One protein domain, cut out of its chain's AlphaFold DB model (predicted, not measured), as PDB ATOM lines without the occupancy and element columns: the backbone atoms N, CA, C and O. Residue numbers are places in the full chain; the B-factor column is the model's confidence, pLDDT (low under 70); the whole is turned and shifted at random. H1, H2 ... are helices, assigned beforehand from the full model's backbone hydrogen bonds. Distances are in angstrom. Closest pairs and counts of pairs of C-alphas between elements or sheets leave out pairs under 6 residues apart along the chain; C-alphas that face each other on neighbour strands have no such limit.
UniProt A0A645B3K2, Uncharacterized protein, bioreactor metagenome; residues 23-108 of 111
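Overview. This is residues 23 to 108 of the 111 residues of an uncharacterized protein of bioreactor metagenome (UniProt A0A645B3K2). Two helical hairpins share the length of an elongated domain: a wide one of H2 and H3 with its link at one far end, and a closely packed one of H5 and H6 toward the other. Two short helices lie in the middle of this length: H1 packs on H2 and H3 near the open end of their hairpin, and H4 packs on H5. The printed part has 86 residues with six named helices, H1 to H6 in order along the chain, and no named strand; the class is all helix. The whole is compact, with a radius of gyration of the C-alphas of 13.1 A, and spans 41 by 25 by 18 A.

Along the chain. After residues 23 to 30, H1 covers residues 31 to 34, beginning with C-alpha 31 at (-21.785, 11.087, 26.070). H2, residues 38 to 54, is the longest helix, at 24.7 A from first to last C-alpha. H3, residues 62 to 71, measures 14.3 A, and its C-alpha 62 is at (-16.116, 9.852, 41.102). H4 covers residues 74 to 78. H5, residues 85 to 95, measures 15.4 A. H6, residues 99 to 107, measures 12.5 A and ends with C-alpha 107 at (-28.817, -8.059, 18.186).

Arrangement. H1 touches H2, whose residues 40 to 44 alone take part; the closest C-alphas, of Val 34 and Gly 40, are 4.8 A apart. H1 also touches H3, closest at the C-alphas of Leu 31 and Tyr 70, 4.8 A apart. H2 and H3 form a hairpin at a steep tilt of 45 degrees, opposite ways. They touch through residues 44 to 51 of H2 alone, closest at the C-alphas of Ala 51 and Ile 65, 6.8 A apart. H2 and H5 only just touch, only at their ends, with 3 pairs of C-alphas within 8 A; the closest are those of Leu 39 and Leu 95, 6.9 A apart. H4 touches H5, with the C-alphas of Ser 78 and Pro 85 closest at 5.3 A. H5 and H6 form a hairpin at a shallow tilt of 25 degrees, opposite ways; the C-alphas of Gly 90 and Gly 102 are closest at 4.0 A. Among the pairs that are apart are H3 and H4, H2 and H4, and H3 and H6. Every O i to N i+4 pair is within hydrogen-bond range in H2, H3, H5 and H6; H4 has 0 of 1, but 2 of 2 O i to N i+3 pairs, and H1 is too short for an O i to N i+4 pair.

Size, cuts and confidence. The two C-alphas farthest apart are those of Glu 59 and Leu 100, at 41.4 A. The printed part has no cut and no long link. The mean pLDDT of the printed part is 84.6; residue 54, residues 56 to 60 and residues 80 to 81 are under 70.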
ATOM      1  N   GLU A  23     -26.251  17.751  12.263       85.31
ATOM      2  CA  GLU A  23     -25.348  16.806  11.605       85.31
ATOM      3  C   GLU A  23     -25.509  15.393  12.188       85.31
ATOM      4  O   GLU A  23     -25.622  15.237  13.409       85.31
ATOM      5  N   PRO A  24     -25.473  14.343  11.347       89.81
ATOM      6  CA  PRO A  24     -25.544  12.974  11.830       89.81
ATOM      7  C   PRO A  24     -24.413  12.666  12.810       89.81
ATOM      8  O   PRO A  24     -23.245  12.935  12.521       89.81
ATOM      9  N   HIS A  25     -24.749  12.039  13.937       92.06
ATOM     10  CA  HIS A  25     -23.799  11.495  14.897       92.06
ATOM     11  C   HIS A  25     -22.883  10.454  14.241       92.06
ATOM     12  O   HIS A  25     -23.266   9.737  13.315       92.06
ATOM     13  N   THR A  26     -21.656  10.366  14.745       92.31
ATOM     14  CA  THR A  26     -20.597   9.464  14.272       92.31
ATOM     15  C   THR A  26     -20.063   8.672  15.460       92.31
ATOM     16  O   THR A  26     -20.382   8.980  16.604       92.31
ATOM     17  N   LEU A  27     -19.206   7.683  15.211       90.75
ATOM     18  CA  LEU A  27     -18.554   6.894  16.268       90.75
ATOM     19  C   LEU A  27     -17.692   7.726  17.235       90.75
ATOM     20  O   LEU A  27     -17.382   7.261  18.327       90.75
ATOM     21  N   ASN A  28     -17.321   8.945  16.838       90.38
ATOM     22  CA  ASN A  28     -16.511   9.848  17.649       90.38
ATOM     23  C   ASN A  28     -17.350  10.750  18.565       90.38
ATOM     24  O   ASN A  28     -16.789  11.612  19.232       90.38
ATOM     25  N   VAL A  29     -18.677  10.588  18.563       90.44
ATOM     26  CA  VAL A  29     -19.562  11.333  19.462       90.44
ATOM     27  C   VAL A  29     -19.268  10.959  20.916       90.44
ATOM     28  O   VAL A  29     -18.925   9.807  21.191       90.44
ATOM     29  N   THR A  30     -19.409  11.903  21.839       91.62
ATOM     30  CA  THR A  30     -19.215  11.671  23.282       91.62
ATOM     31  C   THR A  30     -20.550  11.622  24.023       91.62
ATOM     32  O   THR A  30     -21.576  12.091  23.522       91.62
ATOM     33  N   LEU A  31     -20.568  11.079  25.248       89.38
ATOM     34  CA  LEU A  31     -21.785  11.087  26.070       89.38
ATOM     35  C   LEU A  31     -22.232  12.507  26.434       89.38
ATOM     36  O   LEU A  31     -23.436  12.759  26.496       89.38
ATOM     37  N   SER A  32     -21.298  13.451  26.606       89.62
ATOM     38  CA  SER A  32     -21.629  14.861  26.849       89.62
ATOM     39  C   SER A  32     -22.454  15.458  25.706       89.62
ATOM     40  O   SER A  32     -23.436  16.166  25.947       89.62
ATOM     41  N   GLU A  33     -22.127  15.105  24.459       89.50
ATOM     42  CA  GLU A  33     -22.839  15.592  23.278       89.50
ATOM     43  C   GLU A  33     -24.258  15.021  23.177       89.50
ATOM     44  O   GLU A  33     -25.172  15.733  22.766       89.50
ATOM     45  N   VAL A  34     -24.484  13.766  23.583       89.75
ATOM     46  CA  VAL A  34     -25.785  13.086  23.403       89.75
ATOM     47  C   VAL A  34     -26.654  13.031  24.654       89.75
ATOM     48  O   VAL A  34     -27.805  12.603  24.556       89.75
ATOM     49  N   ARG A  35     -26.177  13.497  25.817       88.06
ATOM     50  CA  ARG A  35     -26.900  13.437  27.111       88.06
ATOM     51  C   ARG A  35     -28.284  14.092  27.116       88.06
ATOM     52  O   ARG A  35     -29.097  13.802  27.986       88.06
ATOM     53  N   HIS A  36     -28.551  14.987  26.167       88.44
ATOM     54  CA  HIS A  36     -29.846  15.646  26.007       88.44
ATOM     55  C   HIS A  36     -30.906  14.736  25.353       88.44
ATOM     56  O   HIS A  36     -32.097  15.026  25.423       88.44
ATOM     57  N   THR A  37     -30.489  13.624  24.739       89.62
ATOM     58  CA  THR A  37     -31.371  12.624  24.119       89.62
ATOM     59  C   THR A  37     -31.751  11.526  25.117       89.62
ATOM     60  O   THR A  37     -30.989  11.215  26.033       89.62
ATOM     61  N   LEU A  38     -32.907  10.876  24.926       90.19
ATOM     62  CA  LEU A  38     -33.335   9.751  25.776       90.19
ATOM     63  C   LEU A  38     -32.305   8.613  25.782       90.19
ATOM     64  O   LEU A  38     -31.967   8.082  26.839       90.19
ATOM     65  N   LEU A  39     -31.768   8.281  24.605       88.94
ATOM     66  CA  LEU A  39     -30.753   7.244  24.468       88.94
ATOM     67  C   LEU A  39     -29.441   7.645  25.149       88.94
ATOM     68  O   LEU A  39     -28.863   6.837  25.862       88.94
ATOM     69  N   GLY A  40     -29.003   8.897  25.012       88.88
ATOM     70  CA  GLY A  40     -27.819   9.389  25.716       88.88
ATOM     71  C   GLY A  40     -27.961   9.326  27.238       88.88
ATOM     72  O   GLY A  40     -27.007   8.950  27.920       88.88
ATOM     73  N   ARG A  41     -29.153   9.607  27.784       90.06
ATOM     74  CA  ARG A  41     -29.433   9.449  29.227       90.06
ATOM     75  C   ARG A  41     -29.353   7.985  29.666       90.06
ATOM     76  O   ARG A  41     -28.777   7.702  30.714       90.06
ATOM     77  N   LEU A  42     -29.877   7.061  28.859       89.44
ATOM     78  CA  LEU A  42     -29.763   5.623  29.117       89.44
ATOM     79  C   LEU A  42     -28.297   5.166  29.101       89.44
ATOM     80  O   LEU A  42     -27.853   4.521  30.047       89.44
ATOM     81  N   LEU A  43     -27.540   5.541  28.066       86.25
ATOM     82  CA  LEU A  43     -26.123   5.190  27.933       86.25
ATOM     83  C   LEU A  43     -25.289   5.729  29.096       86.25
ATOM     84  O   LEU A  43     -24.442   5.018  29.620       86.25
ATOM     85  N   THR A  44     -25.573   6.954  29.538       86.56
ATOM     86  CA  THR A  44     -24.931   7.563  30.710       86.56
ATOM     87  C   THR A  44     -25.169   6.731  31.972       86.56
ATOM     88  O   THR A  44     -24.235   6.453  32.717       86.56
ATOM     89  N   SER A  45     -26.411   6.297  32.204       85.44
ATOM     90  CA  SER A  45     -26.763   5.475  33.368       85.44
ATOM     91  C   SER A  45     -26.056   4.117  33.351       85.44
ATOM     92  O   SER A  45     -25.534   3.674  34.372       85.44
ATOM     93  N   ILE A  46     -25.986   3.473  32.181       82.75
ATOM     94  CA  ILE A  46     -25.262   2.207  32.007       82.75
ATOM     95  C   ILE A  46     -23.761   2.419  32.227       82.75
ATOM     96  O   ILE A  46     -23.155   1.696  33.011       82.75
ATOM     97  N   GLY A  47     -23.173   3.432  31.588       80.31
ATOM     98  CA  GLY A  47     -21.749   3.742  31.697       80.31
ATOM     99  C   GLY A  47     -21.316   4.030  33.131       80.31
ATOM    100  O   GLY A  47     -20.296   3.511  33.569       80.31
ATOM    101  N   ARG A  48     -22.134   4.758  33.901       81.62
ATOM    102  CA  ARG A  48     -21.863   5.022  35.320       81.62
ATOM    103  C   ARG A  48     -21.873   3.746  36.156       81.62
ATOM    104  O   ARG A  48     -21.010   3.575  37.005       81.62
ATOM    105  N   LYS A  49     -22.810   2.826  35.901       80.00
ATOM    106  CA  LYS A  49     -22.844   1.522  36.586       80.00
ATOM    107  C   LYS A  49     -21.612   0.675  36.277       80.00
ATOM    108  O   LYS A  49     -21.064   0.070  37.188       80.00
ATOM    109  N   VAL A  50     -21.190   0.641  35.012       75.81
ATOM    110  CA  VAL A  50     -19.987  -0.095  34.592       75.81
ATOM    111  C   VAL A  50     -18.741   0.506  35.236       75.81
ATOM    112  O   VAL A  50     -17.917  -0.231  35.763       75.81
ATOM    113  N   ALA A  51     -18.627   1.835  35.243       75.75
ATOM    114  CA  ALA A  51     -17.482   2.503  35.836       75.75
ATOM    115  C   ALA A  51     -17.401   2.286  37.354       75.75
ATOM    116  O   ALA A  51     -16.343   1.916  37.842       75.75
ATOM    117  N   LEU A  52     -18.524   2.408  38.073       74.56
ATOM    118  CA  LEU A  52     -18.584   2.126  39.511       74.56
ATOM    119  C   LEU A  52     -18.199   0.678  39.844       74.56
ATOM    120  O   LEU A  52     -17.508   0.444  40.828       74.56
ATOM    121  N   ALA A  53     -18.619  -0.289  39.020       72.31
ATOM    122  CA  ALA A  53     -18.229  -1.688  39.189       72.31
ATOM    123  C   ALA A  53     -16.728  -1.912  38.926       72.31
ATOM    124  O   ALA A  53     -16.103  -2.740  39.580       72.31
ATOM    125  N   ALA A  54     -16.132  -1.169  37.990       66.62
ATOM    126  CA  ALA A  54     -14.701  -1.248  37.701       66.62
ATOM    127  C   ALA A  54     -13.829  -0.592  38.790       66.62
ATOM    128  O   ALA A  54     -12.665  -0.957  38.940       66.62
ATOM    129  N   THR A  55     -14.379   0.353  39.556       70.12
ATOM    130  CA  THR A  55     -13.671   1.086  40.618       70.12
ATOM    131  C   THR A  55     -13.937   0.549  42.025       70.12
ATOM    132  O   THR A  55     -13.627   1.235  42.998       70.12
ATOM    133  N   GLU A  56     -14.441  -0.685  42.169       63.28
ATOM    134  CA  GLU A  56     -14.611  -1.364  43.471       63.28
ATOM    135  C   GLU A  56     -13.304  -1.482  44.291       63.28
ATOM    136  O   GLU A  56     -13.349  -1.792  45.480       63.28
ATOM    137  N   THR A  57     -12.139  -1.171  43.709       60.12
ATOM    138  CA  THR A  57     -10.848  -1.070  44.412       60.12
ATOM    139  C   THR A  57     -10.612   0.267  45.134       60.12
ATOM    140  O   THR A  57      -9.644   0.379  45.879       60.12
ATOM    141  N   GLY A  58     -11.495   1.263  44.981       55.88
ATOM    142  CA  GLY A  58     -11.571   2.441  45.860       55.88
ATOM    143  C   GLY A  58     -10.537   3.554  45.645       55.88
ATOM    144  O   GLY A  58     -10.482   4.475  46.455       55.88
ATOM    145  N   GLU A  59      -9.729   3.513  44.582       62.25
ATOM    146  CA  GLU A  59      -8.635   4.485  44.376       62.25
ATOM    147  C   GLU A  59      -8.967   5.651  43.427       62.25
ATOM    148  O   GLU A  59      -8.170   6.581  43.296       62.25
ATOM    149  N   VAL A  60     -10.126   5.638  42.762       67.31
ATOM    150  CA  VAL A  60     -10.477   6.643  41.744       67.31
ATOM    151  C   VAL A  60     -11.668   7.476  42.200       67.31
ATOM    152  O   VAL A  60     -12.728   6.936  42.497       67.31
ATOM    153  N   ASP A  61     -11.487   8.798  42.227       77.19
ATOM    154  CA  ASP A  61     -12.541   9.761  42.549       77.19
ATOM    155  C   ASP A  61     -13.659   9.756  41.490       77.19
ATOM    156  O   ASP A  61     -13.394   9.754  40.280       77.19
ATOM    157  N   ASP A  62     -14.912   9.835  41.944       73.38
ATOM    158  CA  ASP A  62     -16.116   9.852  41.102       73.38
ATOM    159  C   ASP A  62     -16.066  10.975  40.049       73.38
ATOM    160  O   ASP A  62     -16.546  10.813  38.924       73.38
ATOM    161  N   GLY A  63     -15.439  12.111  40.382       78.31
ATOM    162  CA  GLY A  63     -15.276  13.239  39.465       78.31
ATOM    163  C   GLY A  63     -14.398  12.922  38.250       78.31
ATOM    164  O   GLY A  63     -14.675  13.394  37.143       78.31
ATOM    165  N   ILE A  64     -13.371  12.084  38.421       79.88
ATOM    166  CA  ILE A  64     -12.501  11.635  37.325       79.88
ATOM    167  C   ILE A  64     -13.261  10.654  36.431       79.88
ATOM    168  O   ILE A  64     -13.194  10.758  35.204       79.88
ATOM    169  N   ILE A  65     -14.028   9.747  37.040       79.00
ATOM    170  CA  ILE A  65     -14.858   8.770  36.330       79.00
ATOM    171  C   ILE A  65     -15.867   9.476  35.426       79.00
ATOM    172  O   ILE A  65     -15.944   9.174  34.233       79.00
ATOM    173  N   ASP A  66     -16.614  10.440  35.971       82.88
ATOM    174  CA  ASP A  66     -17.606  11.184  35.201       82.88
ATOM    175  C   ASP A  66     -16.919  11.958  34.061       82.88
ATOM    176  O   ASP A  66     -17.368  11.896  32.914       82.88
ATOM    177  N   GLN A  67     -15.783  12.616  34.316       85.50
ATOM    178  CA  GLN A  67     -15.059  13.351  33.276       85.50
ATOM    179  C   GLN A  67     -14.630  12.440  32.117       85.50
ATOM    180  O   GLN A  67     -14.865  12.776  30.951       85.50
ATOM    181  N   VAL A  68     -14.039  11.279  32.412       83.88
ATOM    182  CA  VAL A  68     -13.641  10.296  31.393       83.88
ATOM    183  C   VAL A  68     -14.868   9.780  30.646       83.88
ATOM    184  O   VAL A  68     -14.885   9.796  29.414       83.88
ATOM    185  N   LEU A  69     -15.923   9.389  31.362       83.94
ATOM    186  CA  LEU A  69     -17.153   8.864  30.775       83.94
ATOM    187  C   LEU A  69     -17.814   9.870  29.816       83.94
ATOM    188  O   LEU A  69     -18.248   9.497  28.725       83.94
ATOM    189  N   TYR A  70     -17.876  11.149  30.188       87.44
ATOM    190  CA  TYR A  70     -18.563  12.170  29.395       87.44
ATOM    191  C   TYR A  70     -17.758  12.696  28.208       87.44
ATOM    192  O   TYR A  70     -18.364  13.160  27.239       87.44
ATOM    193  N   THR A  71     -16.429  12.639  28.269       88.56
ATOM    194  CA  THR A  71     -15.548  13.209  27.235       88.56
ATOM    195  C   THR A  71     -14.980  12.164  26.282       88.56
ATOM    196  O   THR A  71     -14.538  12.515  25.188       88.56
ATOM    197  N   SER A  72     -15.046  10.881  26.642       87.88
ATOM    198  CA  SER A  72     -14.542   9.809  25.791       87.88
ATOM    199  C   SER A  72     -15.438   9.579  24.568       87.88
ATOM    200  O   SER A  72     -16.670   9.535  24.689       87.88
ATOM    201  N   PRO A  73     -14.849   9.383  23.375       90.31
ATOM    202  CA  PRO A  73     -15.586   8.948  22.196       90.31
ATOM    203  C   PRO A  73     -16.264   7.589  22.409       90.31
ATOM    204  O   PRO A  73     -15.629   6.648  22.887       90.31
ATOM    205  N   LEU A  74     -17.516   7.439  21.958       88.38
ATOM    206  CA  LEU A  74     -18.277   6.187  22.093       88.38
ATOM    207  C   LEU A  74     -17.558   4.971  21.495       88.38
ATOM    208  O   LEU A  74     -17.724   3.862  21.993       88.38
ATOM    209  N   ARG A  75     -16.739   5.151  20.450       88.50
ATOM    210  CA  ARG A  75     -15.942   4.060  19.863       88.50
ATOM    211  C   ARG A  75     -15.069   3.341  20.893       88.50
ATOM    212  O   ARG A  75     -14.929   2.122  20.799       88.50
ATOM    213  N   LEU A  76     -14.518   4.070  21.863       85.12
ATOM    214  CA  LEU A  76     -13.633   3.500  22.881       85.12
ATOM    215  C   LEU A  76     -14.357   2.505  23.791       85.12
ATOM    216  O   LEU A  76     -13.729   1.595  24.313       85.12
ATOM    217  N   MET A  77     -15.688   2.593  23.905       78.88
ATOM    218  CA  MET A  77     -16.459   1.627  24.690       78.88
ATOM    219  C   MET A  77     -16.303   0.195  24.170       78.88
ATOM    220  O   MET A  77     -16.374  -0.737  24.960       78.88
ATOM    221  N   SER A  78     -16.050   0.003  22.870       79.31
ATOM    222  CA  SER A  78     -15.811  -1.338  22.318       79.31
ATOM    223  C   SER A  78     -14.431  -1.924  22.615       79.31
ATOM    224  O   SER A  78     -14.219  -3.115  22.408       79.31
ATOM    225  N   SER A  79     -13.488  -1.098  23.066       74.62
ATOM    226  CA  SER A  79     -12.131  -1.533  23.408       74.62
ATOM    227  C   SER A  79     -12.047  -2.067  24.837       74.62
ATOM    228  O   SER A  79     -11.294  -2.999  25.089       74.62
ATOM    229  N   GLU A  80     -12.854  -1.508  25.740       67.00
ATOM    230  CA  GLU A  80     -12.780  -1.748  27.188       67.00
ATOM    231  C   GLU A  80     -13.947  -2.598  27.728       67.00
ATOM    232  O   GLU A  80     -14.106  -2.754  28.935       67.00
ATOM    233  N   SER A  81     -14.824  -3.116  26.860       69.56
ATOM    234  CA  SER A  81     -16.004  -3.881  27.283       69.56
ATOM    235  C   SER A  81     -16.352  -5.015  26.320       69.56
ATOM    236  O   SER A  81     -15.844  -5.090  25.204       69.56
ATOM    237  N   ASP A  82     -17.293  -5.871  26.723       79.56
ATOM    238  CA  ASP A  82     -17.852  -6.932  25.875       79.56
ATOM    239  C   ASP A  82     -18.693  -6.413  24.690       79.56
ATOM    240  O   ASP A  82     -19.209  -7.200  23.888       79.56
ATOM    241  N   ILE A  83     -18.848  -5.092  24.558       81.75
ATOM    242  CA  ILE A  83     -19.600  -4.463  23.476       81.75
ATOM    243  C   ILE A  83     -18.755  -4.463  22.198       81.75
ATOM    244  O   ILE A  83     -17.670  -3.901  22.130       81.75
ATOM    245  N   THR A  84     -19.275  -5.043  21.124       88.62
ATOM    246  CA  THR A  84     -18.575  -5.080  19.834       88.62
ATOM    247  C   THR A  84     -18.608  -3.720  19.114       88.62
ATOM    248  O   THR A  84     -19.566  -2.955  19.275       88.62
ATOM    249  N   PRO A  85     -17.642  -3.418  18.222       89.50
ATOM    250  CA  PRO A  85     -17.674  -2.198  17.406       89.50
ATOM    251  C   PRO A  85     -18.980  -2.028  16.613       89.50
ATOM    252  O   PRO A  85     -19.509  -0.922  16.509       89.50
ATOM    253  N   ARG A  86     -19.555  -3.132  16.118       90.75
ATOM    254  CA  ARG A  86     -20.832  -3.137  15.387       90.75
ATOM    255  C   ARG A  86     -22.021  -2.760  16.271       90.75
ATOM    256  O   ARG A  86     -22.930  -2.068  15.818       90.75
ATOM    257  N   GLN A  87     -22.009  -3.155  17.542       90.94
ATOM    258  CA  GLN A  87     -23.022  -2.707  18.497       90.94
ATOM    259  C   GLN A  87     -22.903  -1.201  18.761       90.94
ATOM    260  O   GLN A  87     -23.922  -0.512  18.778       90.94
ATOM    261  N   ILE A  88     -21.682  -0.658  18.860       90.69
ATOM    262  CA  ILE A  88     -21.473   0.798  18.961       90.69
ATOM    263  C   ILE A  88     -21.978   1.525  17.705       90.69
ATOM    264  O   ILE A  88     -22.650   2.552  17.811       90.69
ATOM    265  N   GLU A  89     -21.739   0.984  16.507       92.75
ATOM    266  CA  GLU A  89     -22.347   1.503  15.272       92.75
ATOM    267  C   GLU A  89     -23.879   1.481  15.337       92.75
ATOM    268  O   GLU A  89     -24.531   2.449  14.937       92.75
ATOM    269  N   GLY A  90     -24.460   0.419  15.899       94.00
ATOM    270  CA  GLY A  90     -25.890   0.315  16.181       94.00
ATOM    271  C   GLY A  90     -26.404   1.446  17.071       94.00
ATOM    272  O   GLY A  90     -27.408   2.079  16.741       94.00
ATOM    273  N   ILE A  91     -25.680   1.773  18.144       92.50
ATOM    274  CA  ILE A  91     -25.993   2.908  19.027       92.50
ATOM    275  C   ILE A  91     -25.960   4.230  18.249       92.50
ATOM    276  O   ILE A  91     -26.890   5.029  18.351       92.50
ATOM    277  N   VAL A  92     -24.940   4.453  17.416       93.94
ATOM    278  CA  VAL A  92     -24.845   5.658  16.574       93.94
ATOM    279  C   VAL A  92     -25.997   5.740  15.569       93.94
ATOM    280  O   VAL A  92     -26.525   6.822  15.314       93.94
ATOM    281  N   LEU A  93     -26.435   4.613  15.003       94.75
ATOM    282  CA  LEU A  93     -27.612   4.570  14.134       94.75
ATOM    283  C   LEU A  93     -28.888   4.948  14.896       94.75
ATOM    284  O   LEU A  93     -29.702   5.702  14.360       94.75
ATOM    285  N   LEU A  94     -29.046   4.486  16.138       94.44
ATOM    286  CA  LEU A  94     -30.186   4.845  16.986       94.44
ATOM    287  C   LEU A  94     -30.193   6.334  17.344       94.44
ATOM    288  O   LEU A  94     -31.234   6.974  17.220       94.44
ATOM    289  N   LEU A  95     -29.036   6.905  17.697       92.25
ATOM    290  CA  LEU A  95     -28.876   8.349  17.921       92.25
ATOM    291  C   LEU A  95     -29.246   9.169  16.674       92.25
ATOM    292  O   LEU A  95     -29.756  10.279  16.777       92.25
ATOM    293  N   ASN A  96     -29.042   8.598  15.487       93.75
ATOM    294  CA  ASN A  96     -29.419   9.178  14.199       93.75
ATOM    295  C   ASN A  96     -30.851   8.840  13.743       93.75
ATOM    296  O   ASN A  96     -31.155   8.980  12.560       93.75
ATOM    297  N   HIS A  97     -31.722   8.364  14.638       92.81
ATOM    298  CA  HIS A  97     -33.112   7.981  14.344       92.81
ATOM    299  C   HIS A  97     -33.271   6.827  13.327       92.81
ATOM    300  O   HIS A  97     -34.366   6.568  12.830       92.81
ATOM    301  N   LYS A  98     -32.209   6.063  13.034       94.06
ATOM    302  CA  LYS A  98     -32.244   4.885  12.145       94.06
ATOM    303  C   LYS A  98     -32.571   3.619  12.942       94.06
ATOM    304  O   LYS A  98     -31.765   2.690  13.005       94.06
ATOM    305  N   ILE A  99     -33.768   3.591  13.535       93.38
ATOM    306  CA  ILE A  99     -34.166   2.626  14.577       93.38
ATOM    307  C   ILE A  99     -33.998   1.167  14.137       93.38
ATOM    308  O   ILE A  99     -33.280   0.410  14.783       93.38
ATOM    309  N   LEU A 100     -34.591   0.779  13.005       92.81
ATOM    310  CA  LEU A 100     -34.572  -0.610  12.522       92.81
ATOM    311  C   LEU A 100     -33.149  -1.140  12.295       92.81
ATOM    312  O   LEU A 100     -32.817  -2.258  12.682       92.81
ATOM    313  N   ARG A 101     -32.291  -0.320  11.677       91.75
ATOM    314  CA  ARG A 101     -30.896  -0.685  11.397       91.75
ATOM    315  C   ARG A 101     -30.066  -0.728  12.674       91.75
ATOM    316  O   ARG A 101     -29.237  -1.618  12.815       91.75
ATOM    317  N   GLY A 102     -30.306   0.216  13.584       92.88
ATOM    318  CA  GLY A 102     -29.632   0.276  14.874       92.88
ATOM    319  C   GLY A 102     -29.936  -0.940  15.743       92.88
ATOM    320  O   GLY A 102     -29.012  -1.605  16.196       92.88
ATOM    321  N   LEU A 103     -31.215  -1.299  15.891       93.06
ATOM    322  CA  LEU A 103     -31.625  -2.480  16.659       93.06
ATOM    323  C   LEU A 103     -31.059  -3.776  16.070       93.06
ATOM    324  O   LEU A 103     -30.543  -4.603  16.815       93.06
ATOM    325  N   ARG A 104     -31.079  -3.928  14.737       92.81
ATOM    326  CA  ARG A 104     -30.492  -5.102  14.073       92.81
ATOM    327  C   ARG A 104     -29.003  -5.254  14.393       92.81
ATOM    328  O   ARG A 104     -28.564  -6.359  14.697       92.81
ATOM    329  N   ALA A 105     -28.254  -4.151  14.374       90.88
ATOM    330  CA  ALA A 105     -26.832  -4.143  14.710       90.88
ATOM    331  C   ALA A 105     -26.562  -4.451  16.196       90.88
ATOM    332  O   ALA A 105     -25.518  -5.011  16.514       90.88
ATOM    333  N   LEU A 106     -27.499  -4.139  17.103       88.81
ATOM    334  CA  LEU A 106     -27.381  -4.493  18.524       88.81
ATOM    335  C   LEU A 106     -27.581  -5.989  18.793       88.81
ATOM    336  O   LEU A 106     -26.951  -6.538  19.697       88.81
ATOM    337  N   THR A 107     -28.460  -6.637  18.026       87.31
ATOM    338  CA  THR A 107     -28.817  -8.059  18.186       87.31
ATOM    339  C   THR A 107     -27.857  -9.032  17.507       87.31
ATOM    340  O   THR A 107     -27.966 -10.243  17.690       87.31
ATOM    341  N   GLU A 108     -26.935  -8.528  16.692       77.19
ATOM    342  CA  GLU A 108     -25.999  -9.361  15.946       77.19
ATOM    343  C   GLU A 108     -24.898  -9.856  16.892       77.19
ATOM    344  O   GLU A 108     -24.114  -9.072  17.425       77.19
TER     345      GLU A 108